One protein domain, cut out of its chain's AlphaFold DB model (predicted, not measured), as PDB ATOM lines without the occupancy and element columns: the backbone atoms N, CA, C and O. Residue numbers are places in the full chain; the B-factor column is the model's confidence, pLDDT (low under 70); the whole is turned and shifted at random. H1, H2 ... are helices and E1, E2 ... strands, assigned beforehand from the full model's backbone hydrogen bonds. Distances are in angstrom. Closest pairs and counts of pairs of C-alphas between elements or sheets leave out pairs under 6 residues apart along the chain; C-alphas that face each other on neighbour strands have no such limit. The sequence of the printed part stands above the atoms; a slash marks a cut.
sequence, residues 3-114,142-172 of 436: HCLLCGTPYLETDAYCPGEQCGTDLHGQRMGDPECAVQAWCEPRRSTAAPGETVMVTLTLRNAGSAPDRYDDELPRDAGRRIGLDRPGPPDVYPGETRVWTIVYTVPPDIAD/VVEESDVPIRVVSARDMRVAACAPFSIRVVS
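What this domain is: This is residues 3 to 114 and 142 to 172 of the 436 residues of the protein "PASTA domain-containing protein" of Streptomyces sp. SID5474 (UniProt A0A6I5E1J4). Two strongly twisted sheets, one of E2, E7, E6 and E4 and one of E1, E3 and E5, come together along E1 and E7 to make a long trough, open between E4 and E5. The unnamed residues 3 to 26 form a loose loop at one side of this body; H1 only grazes both sheets, and H2 only grazes the sheet E2 E7 E6 E4. The printed part has 143 residues, with under half in named elements, in the order H1 E1 E2 E3 E4 H2 E5 E6 E7; the class is mostly strand. The sheet E2 E7 E6 E4 is mixed and curled like part of a barrel, and E1 E3 E5 is antiparallel. The whole is compact, with a radius of gyration of the C-alphas of 15.5 A and spans of 48 by 33 by 22 A.

How they stand to each other: After residues 3 to 26, H1, residues 27 to 31, is near E7, residues 161 to 171. E1, residues 39 to 44, runs on into E2, residues 47 to 50, across a break of 2 residues, at 42 degrees. E1 is antiparallel to E3, residues 55 to 64, at 155 degrees, with N 42 and O 61 2.9 A apart, within hydrogen-bond range. E3 is antiparallel to E5, residues 99 to 107, at 156 degrees, with N 58 and O 104 at 2.9 A. E2 is parallel to E7 at 39 degrees, with N 48 and O 167 at 2.9 A. E4, residues 72 to 75, is antiparallel to E6, residues 142 to 154, at 148 degrees, with N 75 and O 151 at 2.8 A. H2, residues 78 to 81, only grazes that sheet, with its residues 80 to 81. E6 and E7 form an antiparallel hairpin at 162 degrees, with N 152 and O 162 at 2.8 A. Between the sheets, E1 and E7 have 13 pairs of C-alphas within 8 A, the closest those of Trp 42 and Ala 164, 4.6 A apart. E4 and E5 are apart. In H1 the O i to N i+4 pair is within hydrogen-bond range; H2 is too short for one.

Where its parts are: H1 begins at C-alpha 27, (27.303, -80.534, 16.504), and measures 6.0 A; H2 measures 5.0 A. E1 measures 17.2 A, E2 10.0 A, E3 28.7 A, E4 9.4 A and E5 26.0 A. E6, 36.5 A, begins at C-alpha 142, (3.614, -92.303, -4.382). E7, 31.2 A, ends at C-alpha 171, (5.183, -88.960, -8.192).

The domain as a whole: The C-alphas of Ser 67 and Asp 114, the two farthest apart, are 48.2 A apart. Residues 115 to 141 are not printed, and C-alphas 114 and 142 across this cut are 14.3 A apart. The link from H2 to E5, residues 82 to 98, is long. The mean pLDDT of the printed part is 72.7, and 63 residues are under 70, among them 15 to 37, 77 to 91 and 157 to 165.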
ATOM      1  N   HIS A   3      20.976 -83.284  23.323       74.12
ATOM      2  CA  HIS A   3      19.897 -82.808  22.446       74.12
ATOM      3  C   HIS A   3      20.413 -81.658  21.565       74.12
ATOM      4  O   HIS A   3      21.170 -80.823  22.063       74.12
ATOM      5  N   CYS A   4      20.060 -81.603  20.271       64.50
ATOM      6  CA  CYS A   4      20.429 -80.449  19.431       64.50
ATOM      7  C   CYS A   4      19.760 -79.183  19.986       64.50
ATOM      8  O   CYS A   4      18.548 -79.163  20.185       64.50
ATOM      9  N   LEU A   5      20.533 -78.111  20.187       60.53
ATOM     10  CA  LEU A   5      20.033 -76.851  20.756       60.53
ATOM     11  C   LEU A   5      19.006 -76.128  19.859       60.53
ATOM     12  O   LEU A   5      18.302 -75.249  20.343       60.53
ATOM     13  N   LEU A   6      18.912 -76.494  18.574       61.28
ATOM     14  CA  LEU A   6      17.995 -75.894  17.596       61.28
ATOM     15  C   LEU A   6      16.678 -76.668  17.404       61.28
ATOM     16  O   LEU A   6      15.638 -76.027  17.291       61.28
ATOM     17  N   CYS A   7      16.679 -78.009  17.389       67.50
ATOM     18  CA  CYS A   7      15.450 -78.810  17.197       67.50
ATOM     19  C   CYS A   7      15.079 -79.733  18.369       67.50
ATOM     20  O   CYS A   7      14.055 -80.409  18.309       67.50
ATOM     21  N   GLY A   8      15.915 -79.833  19.403       68.31
ATOM     22  CA  GLY A   8      15.691 -80.717  20.547       68.31
ATOM     23  C   GLY A   8      15.868 -82.218  20.281       68.31
ATOM     24  O   GLY A   8      15.719 -82.996  21.217       68.31
ATOM     25  N   THR A   9      16.204 -82.665  19.063       74.44
ATOM     26  CA  THR A   9      16.364 -84.104  18.777       74.44
ATOM     27  C   THR A   9      17.538 -84.697  19.572       74.44
ATOM     28  O   THR A   9      18.629 -84.110  19.552       74.44
ATOM     29  N   PRO A  10      17.346 -85.839  20.265       74.12
ATOM     30  CA  PRO A  10      18.417 -86.535  20.968       74.12
ATOM     31  C   PRO A  10      19.410 -87.165  19.986       74.12
ATOM     32  O   PRO A  10      19.028 -87.657  18.928       74.12
ATOM     33  N   TYR A  11      20.687 -87.169  20.354       71.62
ATOM     34  CA  TYR A  11      21.777 -87.689  19.534       71.62
ATOM     35  C   TYR A  11      22.896 -88.307  20.398       71.62
ATOM     36  O   TYR A  11      22.971 -88.082  21.620       71.62
ATOM     37  N   LEU A  12      23.739 -89.133  19.775       75.19
ATOM     38  CA  LEU A  12      24.875 -89.797  20.412       75.19
ATOM     39  C   LEU A  12      26.091 -88.872  20.438       75.19
ATOM     40  O   LEU A  12      26.298 -88.040  19.566       75.19
ATOM     41  N   GLU A  13      26.948 -89.020  21.443       66.88
ATOM     42  CA  GLU A  13      28.076 -88.094  21.636       66.88
ATOM     43  C   GLU A  13      29.164 -88.188  20.553       66.88
ATOM     44  O   GLU A  13      30.011 -87.301  20.461       66.88
ATOM     45  N   THR A  14      29.088 -89.229  19.724       70.88
ATOM     46  CA  THR A  14      29.898 -89.488  18.530       70.88
ATOM     47  C   THR A  14      29.345 -88.863  17.247       70.88
ATOM     48  O   THR A  14      30.052 -88.854  16.242       70.88
ATOM     49  N   ASP A  15      28.102 -88.372  17.243       63.81
ATOM     50  CA  ASP A  15      27.478 -87.846  16.028       63.81
ATOM     51  C   ASP A  15      28.009 -86.433  15.747       63.81
ATOM     52  O   ASP A  15      27.834 -85.512  16.548       63.81
ATOM     53  N   ALA A  16      28.651 -86.250  14.589       59.19
ATOM     54  CA  ALA A  16      29.144 -84.940  14.151       59.19
ATOM     55  C   ALA A  16      28.005 -83.957  13.809       59.19
ATOM     56  O   ALA A  16      28.188 -82.744  13.875       59.19
ATOM     57  N   TYR A  17      26.819 -84.474  13.482       65.62
ATOM     58  CA  TYR A  17      25.662 -83.705  13.022       65.62
ATOM     59  C   TYR A  17      24.415 -84.129  13.780       65.62
ATOM     60  O   TYR A  17      24.318 -85.265  14.245       65.62
ATOM     61  N   CYS A  18      23.425 -83.244  13.865       66.94
ATOM     62  CA  CYS A  18      22.150 -83.646  14.438       66.94
ATOM     63  C   CYS A  18      21.396 -84.591  13.488       66.94
ATOM     64  O   CYS A  18      21.124 -84.186  12.358       66.94
ATOM     65  N   PRO A  19      20.971 -85.784  13.948       60.34
ATOM     66  CA  PRO A  19      20.122 -86.688  13.174       60.34
ATOM     67  C   PRO A  19      18.661 -86.216  13.099       60.34
ATOM     68  O   PRO A  19      17.834 -86.861  12.465       60.34
ATOM     69  N   GLY A  20      18.308 -85.113  13.765       57.91
ATOM     70  CA  GLY A  20      16.986 -84.516  13.649       57.91
ATOM     71  C   GLY A  20      16.762 -83.978  12.245       57.91
ATOM     72  O   GLY A  20      17.518 -83.110  11.809       57.91
ATOM     73  N   GLU A  21      15.663 -84.415  11.617       53.56
ATOM     74  CA  GLU A  21      15.170 -84.063  10.266       53.56
ATOM     75  C   GLU A  21      15.103 -82.548   9.953       53.56
ATOM     76  O   GLU A  21      14.703 -82.142   8.866       53.56
ATOM     77  N   GLN A  22      15.408 -81.690  10.930       51.94
ATOM     78  CA  GLN A  22      15.134 -80.257  10.936       51.94
ATOM     79  C   GLN A  22      16.291 -79.385  11.455       51.94
ATOM     80  O   GLN A  22      16.172 -78.165  11.379       51.94
ATOM     81  N   CYS A  23      17.357 -79.958  12.040       62.72
ATOM     82  CA  CYS A  23      18.413 -79.170  12.706       62.72
ATOM     83  C   CYS A  23      19.652 -78.963  11.839       62.72
ATOM     84  O   CYS A  23      20.182 -77.855  11.840       62.72
ATOM     85  N   GLY A  24      20.134 -79.994  11.135       59.12
ATOM     86  CA  GLY A  24      21.218 -79.877  10.144       59.12
ATOM     87  C   GLY A  24      22.562 -79.314  10.631       59.12
ATOM     88  O   GLY A  24      23.490 -79.103   9.853       59.12
ATOM     89  N   THR A  25      22.661 -79.037  11.924       64.62
ATOM     90  CA  THR A  25      23.703 -78.205  12.513       64.62
ATOM     91  C   THR A  25      24.946 -79.028  12.769       64.62
ATOM     92  O   THR A  25      24.844 -80.186  13.189       64.62
ATOM     93  N   ASP A  26      26.105 -78.401  12.579       65.25
ATOM     94  CA  ASP A  26      27.373 -78.952  13.027       65.25
ATOM     95  C   ASP A  26      27.378 -79.043  14.562       65.25
ATOM     96  O   ASP A  26      27.477 -78.042  15.281       65.25
ATOM     97  N   LEU A  27      27.228 -80.263  15.074       60.44
ATOM     98  CA  LEU A  27      27.303 -80.534  16.504       60.44
ATOM     99  C   LEU A  27      28.752 -80.703  16.957       60.44
ATOM    100  O   LEU A  27      29.021 -80.549  18.144       60.44
ATOM    101  N   HIS A  28      29.684 -80.975  16.045       59.69
ATOM    102  CA  HIS A  28      31.108 -81.058  16.335       59.69
ATOM    103  C   HIS A  28      31.684 -79.667  16.637       59.69
ATOM    104  O   HIS A  28      32.279 -79.484  17.699       59.69
ATOM    105  N   GLY A  29      31.395 -78.666  15.798       58.91
ATOM    106  CA  GLY A  29      31.746 -77.260  16.039       58.91
ATOM    107  C   GLY A  29      31.136 -76.709  17.336       58.91
ATOM    108  O   GLY A  29      31.819 -76.055  18.122       58.91
ATOM    109  N   GLN A  30      29.880 -77.060  17.650       55.59
ATOM    110  CA  GLN A  30      29.263 -76.687  18.936       55.59
ATOM    111  C   GLN A  30      29.861 -77.412  20.156       55.59
ATOM    112  O   GLN A  30      29.777 -76.893  21.269       55.59
ATOM    113  N   ARG A  31      30.439 -78.610  19.984       55.03
ATOM    114  CA  ARG A  31      30.971 -79.444  21.080       55.03
ATOM    115  C   ARG A  31      32.432 -79.211  21.397       55.03
ATOM    116  O   ARG A  31      32.798 -79.240  22.568       55.03
ATOM    117  N   MET A  32      33.264 -79.043  20.373       53.31
ATOM    118  CA  MET A  32      34.721 -78.995  20.530       53.31
ATOM    119  C   MET A  32      35.208 -77.695  21.180       53.31
ATOM    120  O   MET A  32      36.396 -77.561  21.455       53.31
ATOM    121  N   GLY A  33      34.300 -76.754  21.468       50.91
ATOM    122  CA  GLY A  33      34.650 -75.476  22.079       50.91
ATOM    123  C   GLY A  33      35.426 -74.571  21.131       50.91
ATOM    124  O   GLY A  33      36.119 -73.674  21.602       50.91
ATOM    125  N   ASP A  34      35.288 -74.803  19.823       61.91
ATOM    126  CA  ASP A  34      35.807 -73.947  18.767       61.91
ATOM    127  C   ASP A  34      34.651 -73.127  18.158       61.91
ATOM    128  O   ASP A  34      34.071 -73.493  17.130       61.91
ATOM    129  N   PRO A  35      34.247 -72.023  18.817       62.38
ATOM    130  CA  PRO A  35      33.261 -71.106  18.277       62.38
ATOM    131  C   PRO A  35      33.837 -70.272  17.125       62.38
ATOM    132  O   PRO A  35      33.176 -69.323  16.719       62.38
ATOM    133  N   GLU A  36      35.043 -70.549  16.612       64.75
ATOM    134  CA  GLU A  36      35.585 -69.822  15.463       64.75
ATOM    135  C   GLU A  36      34.971 -70.315  14.150       64.75
ATOM    136  O   GLU A  36      34.765 -69.505  13.245       64.75
ATOM    137  N   CYS A  37      34.557 -71.590  14.103       63.38
ATOM    138  CA  CYS A  37      34.077 -72.274  12.899       63.38
ATOM    139  C   CYS A  37      32.657 -72.882  13.038       63.38
ATOM    140  O   CYS A  37      32.336 -73.877  12.395       63.38
ATOM    141  N   ALA A  38      31.777 -72.330  13.882       75.19
ATOM    142  CA  ALA A  38      30.411 -72.850  14.049       75.19
ATOM    143  C   ALA A  38      29.488 -72.512  12.855       75.19
ATOM    144  O   ALA A  38      29.377 -71.352  12.459       75.19
ATOM    145  N   VAL A  39      28.747 -73.493  12.320       78.31
ATOM    146  CA  VAL A  39      27.924 -73.329  11.099       78.31
ATOM    147  C   VAL A  39      26.488 -73.823  11.283       78.31
ATOM    148  O   VAL A  39      26.234 -74.848  11.920       78.31
ATOM    149  N   GLN A  40      25.533 -73.099  10.693       82.88
ATOM    150  CA  GLN A  40      24.116 -73.470  10.611       82.88
ATOM    151  C   GLN A  40      23.669 -73.439   9.143       82.88
ATOM    152  O   GLN A  40      23.824 -72.405   8.498       82.88
ATOM    153  N   ALA A  41      23.090 -74.528   8.626       83.62
ATOM    154  CA  ALA A  41      22.551 -74.600   7.263       83.62
ATOM    155  C   ALA A  41      21.132 -75.191   7.246       83.62
ATOM    156  O   ALA A  41      20.840 -76.107   8.017       83.62
ATOM    157  N   TRP A  42      20.257 -74.683   6.375       84.50
ATOM    158  CA  TRP A  42      18.893 -75.195   6.188       84.50
ATOM    159  C   TRP A  42      18.337 -74.911   4.783       84.50
ATOM    160  O   TRP A  42      18.766 -73.971   4.116       84.50
ATOM    161  N   CYS A  43      17.362 -75.718   4.352       83.56
ATOM    162  CA  CYS A  43      16.749 -75.659   3.020       83.56
ATOM    163  C   CYS A  43      15.260 -75.277   3.052       83.56
ATOM    164  O   CYS A  43      14.510 -75.744   3.913       83.56
ATOM    165  N   GLU A  44      14.821 -74.491   2.066       84.88
ATOM    166  CA  GLU A  44      13.421 -74.096   1.857       84.88
ATOM    167  C   GLU A  44      13.016 -74.168   0.365       84.88
ATOM    168  O   GLU A  44      13.664 -73.531  -0.466       84.88
ATOM    169  N   PRO A  45      11.944 -74.896  -0.014       83.56
ATOM    170  CA  PRO A  45      11.083 -75.709   0.843       83.56
ATOM    171  C   PRO A  45      11.803 -76.968   1.357       83.56
ATOM    172  O   PRO A  45      12.614 -77.568   0.659       83.56
ATOM    173  N   ARG A  46      11.476 -77.394   2.586       70.62
ATOM    174  CA  ARG A  46      12.075 -78.587   3.225       70.62
ATOM    175  C   ARG A  46      11.676 -79.906   2.562       70.62
ATOM    176  O   ARG A  46      12.409 -80.885   2.647       70.62
ATOM    177  N   ARG A  47      10.489 -79.943   1.959       74.38
ATOM    178  CA  ARG A  47       9.984 -81.067   1.169       74.38
ATOM    179  C   ARG A  47       9.403 -80.509  -0.121       74.38
ATOM    180  O   ARG A  47       8.653 -79.534  -0.068       74.38
ATOM    181  N   SER A  48       9.741 -81.120  -1.247       80.94
ATOM    182  CA  SER A  48       9.149 -80.819  -2.548       80.94
ATOM    183  C   SER A  48       8.546 -82.085  -3.146       80.94
ATOM    184  O   SER A  48       9.013 -83.189  -2.875       80.94
ATOM    185  N   THR A  49       7.530 -81.926  -3.983       79.06
ATOM    186  CA  THR A  49       7.001 -83.006  -4.822       79.06
ATOM    187  C   THR A  49       7.356 -82.673  -6.259       79.06
ATOM    188  O   THR A  49       7.183 -81.523  -6.657       79.06
ATOM    189  N   ALA A  50       7.862 -83.644  -7.016       82.69
ATOM    190  CA  ALA A  50       8.297 -83.428  -8.392       82.69
ATOM    191  C   ALA A  50       8.113 -84.685  -9.252       82.69
ATOM    192  O   ALA A  50       8.280 -85.808  -8.771       82.69
ATOM    193  N   ALA A  51       7.777 -84.507 -10.525       83.88
ATOM    194  CA  ALA A  51       7.721 -85.588 -11.504       83.88
ATOM    195  C   ALA A  51       9.128 -85.939 -12.045       83.88
ATOM    196  O   ALA A  51      10.024 -85.091 -12.031       83.88
ATOM    197  N   PRO A  52       9.352 -87.155 -12.579       83.00
ATOM    198  CA  PRO A  52      10.558 -87.467 -13.348       83.00
ATOM    199  C   PRO A  52      10.791 -86.451 -14.481       83.00
ATOM    200  O   PRO A  52       9.884 -86.153 -15.257       83.00
ATOM    201  N   GLY A  53      12.002 -85.896 -14.572       83.69
ATOM    202  CA  GLY A  53      12.353 -84.814 -15.501       83.69
ATOM    203  C   GLY A  53      12.007 -83.391 -15.029       83.69
ATOM    204  O   GLY A  53      12.443 -82.427 -15.661       83.69
ATOM    205  N   GLU A  54      11.261 -83.217 -13.934       85.38
ATOM    206  CA  GLU A  54      10.928 -81.892 -13.396       85.38
ATOM    207  C   GLU A  54      12.132 -81.241 -12.698       85.38
ATOM    208  O   GLU A  54      12.991 -81.912 -12.122       85.38
ATOM    209  N   THR A  55      12.204 -79.909 -12.745       84.12
ATOM    210  CA  THR A  55      13.260 -79.136 -12.080       84.12
ATOM    211  C   THR A  55      12.723 -78.435 -10.835       84.12
ATOM    212  O   THR A  55      11.877 -77.550 -10.917       84.12
ATOM    213  N   VAL A  56      13.258 -78.825  -9.679       83.94
ATOM    214  CA  VAL A  56      12.983 -78.272  -8.354       83.94
ATOM    215  C   VAL A  56      14.004 -77.183  -8.029       83.94
ATOM    216  O   VAL A  56      15.201 -77.337  -8.269       83.94
ATOM    217  N   MET A  57      13.538 -76.090  -7.432       84.88
ATOM    218  CA  MET A  57      14.390 -75.029  -6.895       84.88
ATOM    219  C   MET A  57      14.317 -75.057  -5.367       84.88
ATOM    220  O   MET A  57      13.228 -74.994  -4.799       84.88
ATOM    221  N   VAL A  58      15.473 -75.149  -4.708       86.12
ATOM    222  CA  VAL A  58      15.595 -75.184  -3.244       86.12
ATOM    223  C   VAL A  58      16.502 -74.051  -2.796       86.12
ATOM    224  O   VAL A  58      17.609 -73.886  -3.297       86.12
ATOM    225  N   THR A  59      16.038 -73.257  -1.845       86.69
ATOM    226  CA  THR A  59      16.799 -72.161  -1.256       86.69
ATOM    227  C   THR A  59      17.620 -72.700  -0.094       86.69
ATOM    228  O   THR A  59      17.056 -73.054   0.940       86.69
ATOM    229  N   LEU A  60      18.939 -72.765  -0.258       87.19
ATOM    230  CA  LEU A  60      19.873 -73.063   0.821       87.19
ATOM    231  C   LEU A  60      20.227 -71.756   1.531       87.19
ATOM    232  O   LEU A  60      20.652 -70.781   0.908       87.19
ATOM    233  N   THR A  61      20.034 -71.745   2.846       87.31
ATOM    234  CA  THR A  61      20.494 -70.674   3.724       87.31
ATOM    235  C   THR A  61      21.599 -71.201   4.622       87.31
ATOM    236  O   THR A  61      21.449 -72.243   5.256       87.31
ATOM    237  N   LEU A  62      22.693 -70.452   4.695       88.75
ATOM    238  CA  LEU A  62      23.859 -70.743   5.513       88.75
ATOM    239  C   LEU A  62      24.174 -69.544   6.387       88.75
ATOM    240  O   LEU A  62      24.218 -68.409   5.912       88.75
ATOM    241  N   ARG A  63      24.455 -69.798   7.657       87.69
ATOM    242  CA  ARG A  63      24.918 -68.795   8.602       87.69
ATOM    243  C   ARG A  63      26.225 -69.248   9.225       87.69
ATOM    244  O   ARG A  63      26.272 -70.292   9.881       87.69
ATOM    245  N   ASN A  64      27.253 -68.422   9.068       88.31
ATOM    246  CA  ASN A  64      28.480 -68.557   9.834       88.31
ATOM    247  C   ASN A  64      28.196 -68.018  11.247       88.31
ATOM    248  O   ASN A  64      28.030 -66.816  11.455       88.31
ATOM    249  N   ALA A  65      28.052 -68.921  12.213       83.19
ATOM    250  CA  ALA A  65      27.934 -68.598  13.634       83.19
ATOM    251  C   ALA A  65      29.311 -68.497  14.323       83.19
ATOM    252  O   ALA A  65      29.364 -68.261  15.531       83.19
ATOM    253  N   GLY A  66      30.390 -68.682  13.561       83.75
ATOM    254  CA  GLY A  66      31.776 -68.592  13.979       83.75
ATOM    255  C   GLY A  66      32.284 -67.166  14.228       83.75
ATOM    256  O   GLY A  66      31.626 -66.178  13.889       83.75
ATOM    257  N   SER A  67      33.481 -67.061  14.813       84.12
ATOM    258  CA  SER A  67      34.239 -65.812  15.015       84.12
ATOM    259  C   SER A  67      35.125 -65.427  13.819       84.12
ATOM    260  O   SER A  67      35.507 -64.259  13.710       84.12
ATOM    261  N   ALA A  68      35.438 -66.369  12.920       83.69
ATOM    262  CA  ALA A  68      36.323 -66.162  11.775       83.69
ATOM    263  C   ALA A  68      35.552 -66.176  10.436       83.69
ATOM    264  O   ALA A  68      34.597 -66.937  10.282       83.69
ATOM    265  N   PRO A  69      35.926 -65.345   9.440       86.31
ATOM    266  CA  PRO A  69      35.366 -65.452   8.095       86.31
ATOM    267  C   PRO A  69      35.853 -66.747   7.459       86.31
ATOM    268  O   PRO A  69      37.045 -67.036   7.553       86.31
ATOM    269  N   ASP A  70      34.980 -67.489   6.792       86.69
ATOM    270  CA  ASP A  70      35.323 -68.784   6.205       86.69
ATOM    271  C   ASP A  70      34.616 -68.989   4.863       86.69
ATOM    272  O   ASP A  70      33.620 -68.330   4.552       86.69
ATOM    273  N   ARG A  71      35.160 -69.881   4.043       86.88
ATOM    274  CA  ARG A  71      34.615 -70.242   2.739       86.88
ATOM    275  C   ARG A  71      33.954 -71.606   2.841       86.88
ATOM    276  O   ARG A  71      34.525 -72.525   3.419       86.88
ATOM    277  N   TYR A  72      32.789 -71.738   2.219       83.62
ATOM    278  CA  TYR A  72      32.005 -72.960   2.264       83.62
ATOM    279  C   TYR A  72      31.752 -73.483   0.857       83.62
ATOM    280  O   TYR A  72      31.248 -72.754   0.004       83.62
ATOM    281  N   ASP A  73      32.110 -74.741   0.627       83.50
ATOM    282  CA  ASP A  73      31.847 -75.436  -0.627       83.50
ATOM    283  C   ASP A  73      30.717 -76.466  -0.408       83.50
ATOM    284  O   ASP A  73      30.697 -77.207   0.581       83.50
ATOM    285  N   ASP A  74      29.750 -76.483  -1.327       80.81
ATOM    286  CA  ASP A  74      28.587 -77.372  -1.276       80.81
ATOM    287  C   ASP A  74      28.956 -78.758  -1.832       80.81
ATOM    288  O   ASP A  74      29.228 -78.921  -3.025       80.81
ATOM    289  N   GLU A  75      28.934 -79.780  -0.978       78.75
ATOM    290  CA  GLU A  75      29.128 -81.179  -1.348       78.75
ATOM    291  C   GLU A  75      27.794 -81.935  -1.366       78.75
ATOM    292  O   GLU A  75      27.121 -82.131  -0.350       78.75
ATOM    293  N   LEU A  76      27.437 -82.463  -2.534       73.81
ATOM    294  CA  LEU A  76      26.391 -83.474  -2.644       73.81
ATOM    295  C   LEU A  76      26.993 -84.879  -2.481       73.81
ATOM    296  O   LEU A  76      28.103 -85.127  -2.965       73.81
ATOM    297  N   PRO A  77      26.262 -85.841  -1.878       69.88
ATOM    298  CA  PRO A  77      26.628 -87.255  -1.906       69.88
ATOM    299  C   PRO A  77      26.958 -87.685  -3.338       69.88
ATOM    300  O   PRO A  77      26.243 -87.307  -4.261       69.88
ATOM    301  N   ARG A  78      28.027 -88.464  -3.555       67.25
ATOM    302  CA  ARG A  78      28.570 -88.730  -4.909       67.25
ATOM    303  C   ARG A  78      27.540 -89.275  -5.903       67.25
ATOM    304  O   ARG A  78      27.618 -88.956  -7.090       67.25
ATOM    305  N   ASP A  79      26.590 -90.065  -5.422       63.91
ATOM    306  CA  ASP A  79      25.527 -90.667  -6.230       63.91
ATOM    307  C   ASP A  79      24.480 -89.623  -6.655       63.91
ATOM    308  O   ASP A  79      23.984 -89.645  -7.781       63.91
ATOM    309  N   ALA A  80      24.232 -88.641  -5.786       65.06
ATOM    310  CA  ALA A  80      23.388 -87.483  -6.042       65.06
ATOM    311  C   ALA A  80      24.116 -86.447  -6.925       65.06
ATOM    312  O   ALA A  80      23.600 -86.052  -7.964       65.06
ATOM    313  N   GLY A  81      25.359 -86.070  -6.604       62.28
ATOM    314  CA  GLY A  81      26.143 -85.060  -7.334       62.28
ATOM    315  C   GLY A  81      26.499 -85.417  -8.787       62.28
ATOM    316  O   GLY A  81      26.853 -84.538  -9.562       62.28
ATOM    317  N   ARG A  82      26.377 -86.688  -9.199       64.62
ATOM    318  CA  ARG A  82      26.444 -87.087 -10.623       64.62
ATOM    319  C   ARG A  82      25.160 -86.801 -11.403       64.62
ATOM    320  O   ARG A  82      25.207 -86.710 -12.625       64.62
ATOM    321  N   ARG A  83      24.027 -86.730 -10.702       61.97
ATOM    322  CA  ARG A  83      22.673 -86.532 -11.241       61.97
ATOM    323  C   ARG A  83      22.200 -85.082 -11.073       61.97
ATOM    324  O   ARG A  83      21.339 -84.629 -11.815       61.97
ATOM    325  N   ILE A  84      22.793 -84.353 -10.129       61.06
ATOM    326  CA  ILE A  84      22.452 -82.980  -9.762       61.06
ATOM    327  C   ILE A  84      23.564 -82.040 -10.225       61.06
ATOM    328  O   ILE A  84      24.670 -82.053  -9.684       61.06
ATOM    329  N   GLY A  85      23.257 -81.179 -11.192       56.06
ATOM    330  CA  GLY A  85      24.126 -80.058 -11.526       56.06
ATOM    331  C   GLY A  85      23.984 -78.939 -10.497       56.06
ATOM    332  O   GLY A  85      23.051 -78.149 -10.588       56.06
ATOM    333  N   LEU A  86      24.931 -78.817  -9.561       61.44
ATOM    334  CA  LEU A  86      25.110 -77.555  -8.837       61.44
ATOM    335  C   LEU A  86      25.595 -76.501  -9.841       61.44
ATOM    336  O   LEU A  86      26.752 -76.501 -10.253       61.44
ATOM    337  N   ASP A  87      24.693 -75.614 -10.263       55.69
ATOM    338  CA  ASP A  87      24.937 -74.627 -11.331       55.69
ATOM    339  C   ASP A  87      25.992 -73.558 -10.952       55.69
ATOM    340  O   ASP A  87      26.398 -72.736 -11.782       55.69
ATOM    341  N   ARG A  88      26.442 -73.558  -9.687       61.56
ATOM    342  CA  ARG A  88      27.513 -72.714  -9.138       61.56
ATOM    343  C   ARG A  88      28.354 -73.499  -8.118       61.56
ATOM    344  O   ARG A  88      27.791 -74.325  -7.404       61.56
ATOM    345  N   PRO A  89      29.668 -73.215  -7.996       60.88
ATOM    346  CA  PRO A  89      30.395 -73.508  -6.761       60.88
ATOM    347  C   PRO A  89      29.761 -72.737  -5.590       60.88
ATOM    348  O   PRO A  89      29.060 -71.746  -5.820       60.88
ATOM    349  N   GLY A  90      30.021 -73.193  -4.360       60.44
ATOM    350  CA  GLY A  90      29.431 -72.644  -3.134       60.44
ATOM    351  C   GLY A  90      29.698 -71.146  -2.910       60.44
ATOM    352  O   GLY A  90      30.438 -70.506  -3.672       60.44
ATOM    353  N   PRO A  91      29.078 -70.542  -1.880       62.72
ATOM    354  CA  PRO A  91      29.168 -69.108  -1.647       62.72
ATOM    355  C   PRO A  91      30.618 -68.627  -1.509       62.72
ATOM    356  O   PRO A  91      31.424 -69.274  -0.836       62.72
ATOM    357  N   PRO A  92      30.957 -67.445  -2.054       71.81
ATOM    358  CA  PRO A  92      32.175 -66.764  -1.638       71.81
ATOM    359  C   PRO A  92      32.099 -66.424  -0.142       71.81
ATOM    360  O   PRO A  92      31.001 -66.239   0.387       71.81
ATOM    361  N   ASP A  93      33.275 -66.307   0.477       86.25
ATOM    362  CA  ASP A  93      33.554 -66.072   1.900       86.25
ATOM    363  C   ASP A  93      32.386 -65.479   2.716       86.25
ATOM    364  O   ASP A  93      31.914 -64.364   2.455       86.25
ATOM    365  N   VAL A  94      31.961 -66.225   3.738       88.88
ATOM    366  CA  VAL A  94      30.887 -65.866   4.669       88.88
ATOM    367  C   VAL A  94      31.506 -65.367   5.970       88.88
ATOM    368  O   VAL A  94      32.232 -66.088   6.662       88.88
ATOM    369  N   TYR A  95      31.230 -64.112   6.308       90.88
ATOM    370  CA  TYR A  95      31.814 -63.436   7.465       90.88
ATOM    371  C   TYR A  95      31.159 -63.860   8.798       90.88
ATOM    372  O   TYR A  95      30.035 -64.363   8.801       90.88
ATOM    373  N   PRO A  96      31.817 -63.627   9.949       90.88
ATOM    374  CA  PRO A  96      31.268 -63.917  11.277       90.88
ATOM    375  C   PRO A  96      29.880 -63.306  11.490       90.88
ATOM    376  O   PRO A  96      29.684 -62.099  11.333       90.88
ATOM    377  N   GLY A  97      28.907 -64.140  11.856       87.50
ATOM    378  CA  GLY A  97      27.513 -63.746  12.051       87.50
ATOM    379  C   GLY A  97      26.721 -63.464  10.768       87.50
ATOM    380  O   GLY A  97      25.527 -63.171  10.868       87.50
ATOM    381  N   GLU A  98      27.338 -63.550   9.585       92.06
ATOM    382  CA  GLU A  98      26.679 -63.334   8.300       92.06
ATOM    383  C   GLU A  98      25.800 -64.532   7.913       92.06
ATOM    384  O   GLU A  98      26.169 -65.694   8.094       92.06
ATOM    385  N   THR A  99      24.641 -64.226   7.328       90.56
ATOM    386  CA  THR A  99      23.761 -65.203   6.682       90.56
ATOM    387  C   THR A  99      23.807 -64.996   5.170       90.56
ATOM    388  O   THR A  99      23.578 -63.885   4.687       90.56
ATOM    389  N   ARG A 100      24.058 -66.067   4.415       90.31
ATOM    390  CA  ARG A 100      23.961 -66.116   2.953       90.31
ATOM    391  C   ARG A 100      22.843 -67.048   2.518       90.31
ATOM    392  O   ARG A 100      22.545 -68.031   3.183       90.31
ATOM    393  N   VAL A 101      22.225 -66.697   1.395       88.25
ATOM    394  CA  VAL A 101      21.071 -67.383   0.810       88.25
ATOM    395  C   VAL A 101      21.332 -67.535  -0.684       88.25
ATOM    396  O   VAL A 101      21.701 -66.556  -1.336       88.25
ATOM    397  N   TRP A 102      21.170 -68.740  -1.224       86.38
ATOM    398  CA  TRP A 102      21.263 -69.013  -2.659       86.38
ATOM    399  C   TRP A 102      20.324 -70.146  -3.056       86.38
ATOM    400  O   TRP A 102      19.829 -70.899  -2.220       86.38
ATOM    401  N   THR A 103      20.051 -70.250  -4.353       84.19
ATOM    402  CA  THR A 103      19.158 -71.273  -4.891       84.19
ATOM    403  C   THR A 103      19.959 -72.391  -5.537       84.19
ATOM    404  O   THR A 103      20.718 -72.166  -6.479       84.19
ATOM    405  N   ILE A 104      19.745 -73.602  -5.037       83.31
ATOM    406  CA  ILE A 104      20.136 -74.858  -5.661       83.31
ATOM    407  C   ILE A 104      19.043 -75.237  -6.658       83.31
ATOM    408  O   ILE A 104      17.851 -75.196  -6.348       83.31
ATOM    409  N   VAL A 105      19.462 -75.609  -7.864       82.62
ATOM    410  CA  VAL A 105      18.587 -76.122  -8.916       82.62
ATOM    411  C   VAL A 105      18.840 -77.622  -9.028       82.62
ATOM    412  O   VAL A 105      19.979 -78.058  -9.173       82.62
ATOM    413  N   TYR A 106      17.781 -78.412  -8.912       80.69
ATOM    414  CA  TYR A 106      17.805 -79.869  -8.948       80.69
ATOM    415  C   TYR A 106      16.876 -80.336 -10.068       80.69
ATOM    416  O   TYR A 106      15.721 -79.930 -10.088       80.69
ATOM    417  N   THR A 107      17.320 -81.221 -10.958       81.56
ATOM    418  CA  THR A 107      16.433 -81.865 -11.940       81.56
ATOM    419  C   THR A 107      16.259 -83.332 -11.568       81.56
ATOM    420  O   THR A 107      17.249 -84.048 -11.424       81.56
ATOM    421  N   VAL A 108      15.010 -83.785 -11.407       80.94
ATOM    422  CA  VAL A 108      14.696 -85.200 -11.171       80.94
ATOM    423  C   VAL A 108      15.125 -85.988 -12.414       80.94
ATOM    424  O   VAL A 108      14.662 -85.661 -13.509       80.94
ATOM    425  N   PRO A 109      15.977 -87.021 -12.305       79.81
ATOM    426  CA  PRO A 109      16.346 -87.834 -13.459       79.81
ATOM    427  C   PRO A 109      15.102 -88.500 -14.075       79.81
ATOM    428  O   PRO A 109      14.290 -89.051 -13.328       79.81
ATOM    429  N   PRO A 110      14.904 -88.466 -15.405       81.25
ATOM    430  CA  PRO A 110      13.725 -89.070 -16.030       81.25
ATOM    431  C   PRO A 110      13.722 -90.602 -15.902       81.25
ATOM    432  O   PRO A 110      12.662 -91.207 -15.796       81.25
ATOM    433  N   ASP A 111      14.907 -91.214 -15.835       79.88
ATOM    434  CA  ASP A 111      15.151 -92.650 -15.654       79.88
ATOM    435  C   ASP A 111      14.932 -93.140 -14.214       79.88
ATOM    436  O   ASP A 111      15.087 -94.332 -13.941       79.88
ATOM    437  N   ILE A 112      14.573 -92.257 -13.269       76.69
ATOM    438  CA  ILE A 112      14.318 -92.682 -11.888       76.69
ATOM    439  C   ILE A 112      13.091 -93.595 -11.802       76.69
ATOM    440  O   ILE A 112      13.118 -94.568 -11.058       76.69
ATOM    441  N   ALA A 113      12.068 -93.352 -12.630       68.88
ATOM    442  CA  ALA A 113      10.866 -94.184 -12.696       68.88
ATOM    443  C   ALA A 113      11.167 -95.630 -13.132       68.88
ATOM    444  O   ALA A 113      10.557 -96.557 -12.608       68.88
ATOM    445  N   ASP A 114      12.147 -95.829 -14.020       70.19
ATOM    446  CA  ASP A 114      12.589 -97.157 -14.472       70.19
ATOM    447  C   ASP A 114      13.467 -97.879 -13.428       70.19
ATOM    448  O   ASP A 114      13.656 -99.095 -13.497       70.19
ATOM    449  N   VAL A 142       2.413 -92.987  -4.878       53.97
ATOM    450  CA  VAL A 142       3.614 -92.303  -4.382       53.97
ATOM    451  C   VAL A 142       4.754 -93.306  -4.498       53.97
ATOM    452  O   VAL A 142       4.733 -94.323  -3.807       53.97
ATOM    453  N   VAL A 143       5.682 -93.064  -5.424       59.31
ATOM    454  CA  VAL A 143       6.645 -94.087  -5.857       59.31
ATOM    455  C   VAL A 143       7.915 -94.071  -5.006       59.31
ATOM    456  O   VAL A 143       8.381 -95.139  -4.622       59.31
ATOM    457  N   GLU A 144       8.427 -92.895  -4.630       62.53
ATOM    458  CA  GLU A 144       9.557 -92.803  -3.697       62.53
ATOM    459  C   GLU A 144       9.589 -91.451  -2.961       62.53
ATOM    460  O   GLU A 144       9.143 -90.427  -3.487       62.53
ATOM    461  N   GLU A 145      10.130 -91.435  -1.740       65.56
ATOM    462  CA  GLU A 145      10.571 -90.212  -1.061       65.56
ATOM    463  C   GLU A 145      12.086 -90.313  -0.872       65.56
ATOM    464  O   GLU A 145      12.568 -91.089  -0.050       65.56
ATOM    465  N   SER A 146      12.834 -89.573  -1.692       66.44
ATOM    466  CA  SER A 146      14.293 -89.528  -1.631       66.44
ATOM    467  C   SER A 146      14.732 -88.346  -0.770       66.44
ATOM    468  O   SER A 146      14.569 -87.188  -1.161       66.44
ATOM    469  N   ASP A 147      15.325 -88.634   0.386       68.38
ATOM    470  CA  ASP A 147      16.001 -87.627   1.203       68.38
ATOM    471  C   ASP A 147      17.358 -87.273   0.581       68.38
ATOM    472  O   ASP A 147      18.235 -88.125   0.426       68.38
ATOM    473  N   VAL A 148      17.548 -85.998   0.238       68.62
ATOM    474  CA  VAL A 148      18.791 -85.473  -0.333       68.62
ATOM    475  C   VAL A 148      19.494 -84.610   0.724       68.62
ATOM    476  O   VAL A 148      19.136 -83.445   0.916       68.62
ATOM    477  N   PRO A 149      20.499 -85.144   1.444       73.38
ATOM    478  CA  PRO A 149      21.299 -84.350   2.366       73.38
ATOM    479  C   PRO A 149      22.351 -83.553   1.589       73.38
ATOM    480  O   PRO A 149      23.310 -84.128   1.075       73.38
ATOM    481  N   ILE A 150      22.211 -82.227   1.533       76.06
ATOM    482  CA  ILE A 150      23.295 -81.345   1.076       76.06
ATOM    483  C   ILE A 150      24.286 -81.189   2.225       76.06
ATOM    484  O   ILE A 150      23.877 -80.826   3.327       76.06
ATOM    485  N   ARG A 151      25.575 -81.440   1.990       77.94
ATOM    486  CA  ARG A 151      26.639 -81.083   2.933       77.94
ATOM    487  C   ARG A 151      27.233 -79.745   2.527       77.94
ATOM    488  O   ARG A 151      27.461 -79.503   1.351       77.94
ATOM    489  N   VAL A 152      27.511 -78.899   3.502       78.69
ATOM    490  CA  VAL A 152      28.184 -77.616   3.316       78.69
ATOM    491  C   VAL A 152      29.471 -77.678   4.116       78.69
ATOM    492  O   VAL A 152      29.394 -77.734   5.341       78.69
ATOM    493  N   VAL A 153      30.625 -77.740   3.453       80.00
ATOM    494  CA  VAL A 153      31.924 -78.046   4.077       80.00
ATOM    495  C   VAL A 153      32.790 -76.791   4.158       80.00
ATOM    496  O   VAL A 153      32.905 -76.053   3.181       80.00
ATOM    497  N   SER A 154      33.423 -76.552   5.311       77.81
ATOM    498  CA  SER A 154      34.461 -75.520   5.465       77.81
ATOM    499  C   SER A 154      35.671 -75.837   4.584       77.81
ATOM    500  O   SER A 154      36.333 -76.861   4.772       77.81
ATOM    501  N   ALA A 155      36.004 -74.927   3.673       79.50
ATOM    502  CA  ALA A 155      37.176 -75.033   2.809       79.50
ATOM    503  C   ALA A 155      38.500 -74.799   3.561       79.50
ATOM    504  O   ALA A 155      39.563 -75.153   3.049       79.50
ATOM    505  N   ARG A 156      38.463 -74.202   4.764       74.00
ATOM    506  CA  ARG A 156      39.647 -74.073   5.629       74.00
ATOM    507  C   ARG A 156      39.957 -75.355   6.377       74.00
ATOM    508  O   ARG A 156      41.087 -75.830   6.304       74.00
ATOM    509  N   ASP A 157      38.971 -75.898   7.087       63.94
ATOM    510  CA  ASP A 157      39.225 -76.957   8.066       63.94
ATOM    511  C   ASP A 157      38.799 -78.355   7.612       63.94
ATOM    512  O   ASP A 157      39.210 -79.329   8.244       63.94
ATOM    513  N   MET A 158      37.990 -78.502   6.549       62.31
ATOM    514  CA  MET A 158      37.474 -79.782   6.006       62.31
ATOM    515  C   MET A 158      36.733 -80.692   7.016       62.31
ATOM    516  O   MET A 158      36.311 -81.799   6.681       62.31
ATOM    517  N   ARG A 159      36.600 -80.247   8.269       54.75
ATOM    518  CA  ARG A 159      36.056 -80.971   9.430       54.75
ATOM    519  C   ARG A 159      34.708 -80.430   9.873       54.75
ATOM    520  O   ARG A 159      33.932 -81.166  10.471       54.75
ATOM    521  N   VAL A 160      34.479 -79.152   9.597       57.25
ATOM    522  CA  VAL A 160      33.227 -78.459   9.864       57.25
ATOM    523  C   VAL A 160      32.322 -78.672   8.671       57.25
ATOM    524  O   VAL A 160      32.680 -78.304   7.547       57.25
ATOM    525  N   ALA A 161      31.160 -79.263   8.920       57.72
ATOM    526  CA  ALA A 161      30.124 -79.362   7.911       57.72
ATOM    527  C   ALA A 161      28.731 -79.190   8.513       57.72
ATOM    528  O   ALA A 161      28.430 -79.680   9.598       57.72
ATOM    529  N   ALA A 162      27.849 -78.529   7.772       60.44
ATOM    530  CA  ALA A 162      26.425 -78.523   8.068       60.44
ATOM    531  C   ALA A 162      25.688 -79.374   7.027       60.44
ATOM    532  O   ALA A 162      26.034 -79.360   5.847       60.44
ATOM    533  N   CYS A 163      24.681 -80.125   7.459       61.84
ATOM    534  CA  CYS A 163      23.853 -80.950   6.583       61.84
ATOM    535  C   CYS A 163      22.486 -80.285   6.432       61.84
ATOM    536  O   CYS A 163      21.720 -80.287   7.384       61.84
ATOM    537  N   ALA A 164      22.139 -79.763   5.261       62.53
ATOM    538  CA  ALA A 164      20.798 -79.256   4.990       62.53
ATOM    539  C   ALA A 164      19.976 -80.340   4.259       62.53
ATOM    540  O   ALA A 164      20.098 -80.475   3.037       62.53
ATOM    541  N   PRO A 165      19.179 -81.166   4.970       68.44
ATOM    542  CA  PRO A 165      18.314 -82.143   4.327       68.44
ATOM    543  C   PRO A 165      17.129 -81.451   3.654       68.44
ATOM    544  O   PRO A 165      16.531 -80.521   4.204       68.44
ATOM    545  N   PHE A 166      16.751 -81.962   2.491       70.31
ATOM    546  CA  PHE A 166      15.432 -81.751   1.913       70.31
ATOM    547  C   PHE A 166      14.947 -83.063   1.291       70.31
ATOM    548  O   PHE A 166      15.759 -83.825   0.765       70.31
ATOM    549  N   SER A 167      13.645 -83.342   1.362       70.62
ATOM    550  CA  SER A 167      13.073 -84.537   0.728       70.62
ATOM    551  C   SER A 167      12.423 -84.191  -0.608       70.62
ATOM    552  O   SER A 167      11.780 -83.145  -0.761       70.62
ATOM    553  N   ILE A 168      12.597 -85.072  -1.591       67.06
ATOM    554  CA  ILE A 168      11.881 -85.015  -2.863       67.06
ATOM    555  C   ILE A 168      10.967 -86.228  -2.933       67.06
ATOM    556  O   ILE A 168      11.421 -87.371  -2.982       67.06
ATOM    557  N   ARG A 169       9.662 -85.972  -2.972       75.44
ATOM    558  CA  ARG A 169       8.664 -86.987  -3.279       75.44
ATOM    559  C   ARG A 169       8.509 -87.090  -4.790       75.44
ATOM    560  O   ARG A 169       8.012 -86.154  -5.419       75.44
ATOM    561  N   VAL A 170       8.896 -88.229  -5.352       71.81
ATOM    562  CA  VAL A 170       8.701 -88.510  -6.775       71.81
ATOM    563  C   VAL A 170       7.320 -89.123  -6.975       71.81
ATOM    564  O   VAL A 170       6.982 -90.161  -6.398       71.81
ATOM    565  N   VAL A 171       6.502 -88.461  -7.793       74.81
ATOM    566  CA  VAL A 171       5.183 -88.960  -8.192       74.81
ATOM    567  C   VAL A 171       5.261 -89.390  -9.647       74.81
ATOM    568  O   VAL A 171       5.389 -88.556 -10.541       74.81
ATOM    569  N   SER A 172       5.160 -90.698  -9.877       66.06
ATOM    570  CA  SER A 172       4.843 -91.213 -11.203       66.06
ATOM    571  C   SER A 172       3.341 -91.072 -11.401       66.06
ATOM    572  O   SER A 172       2.556 -91.719 -10.709       66.06
TER     573      SER A 172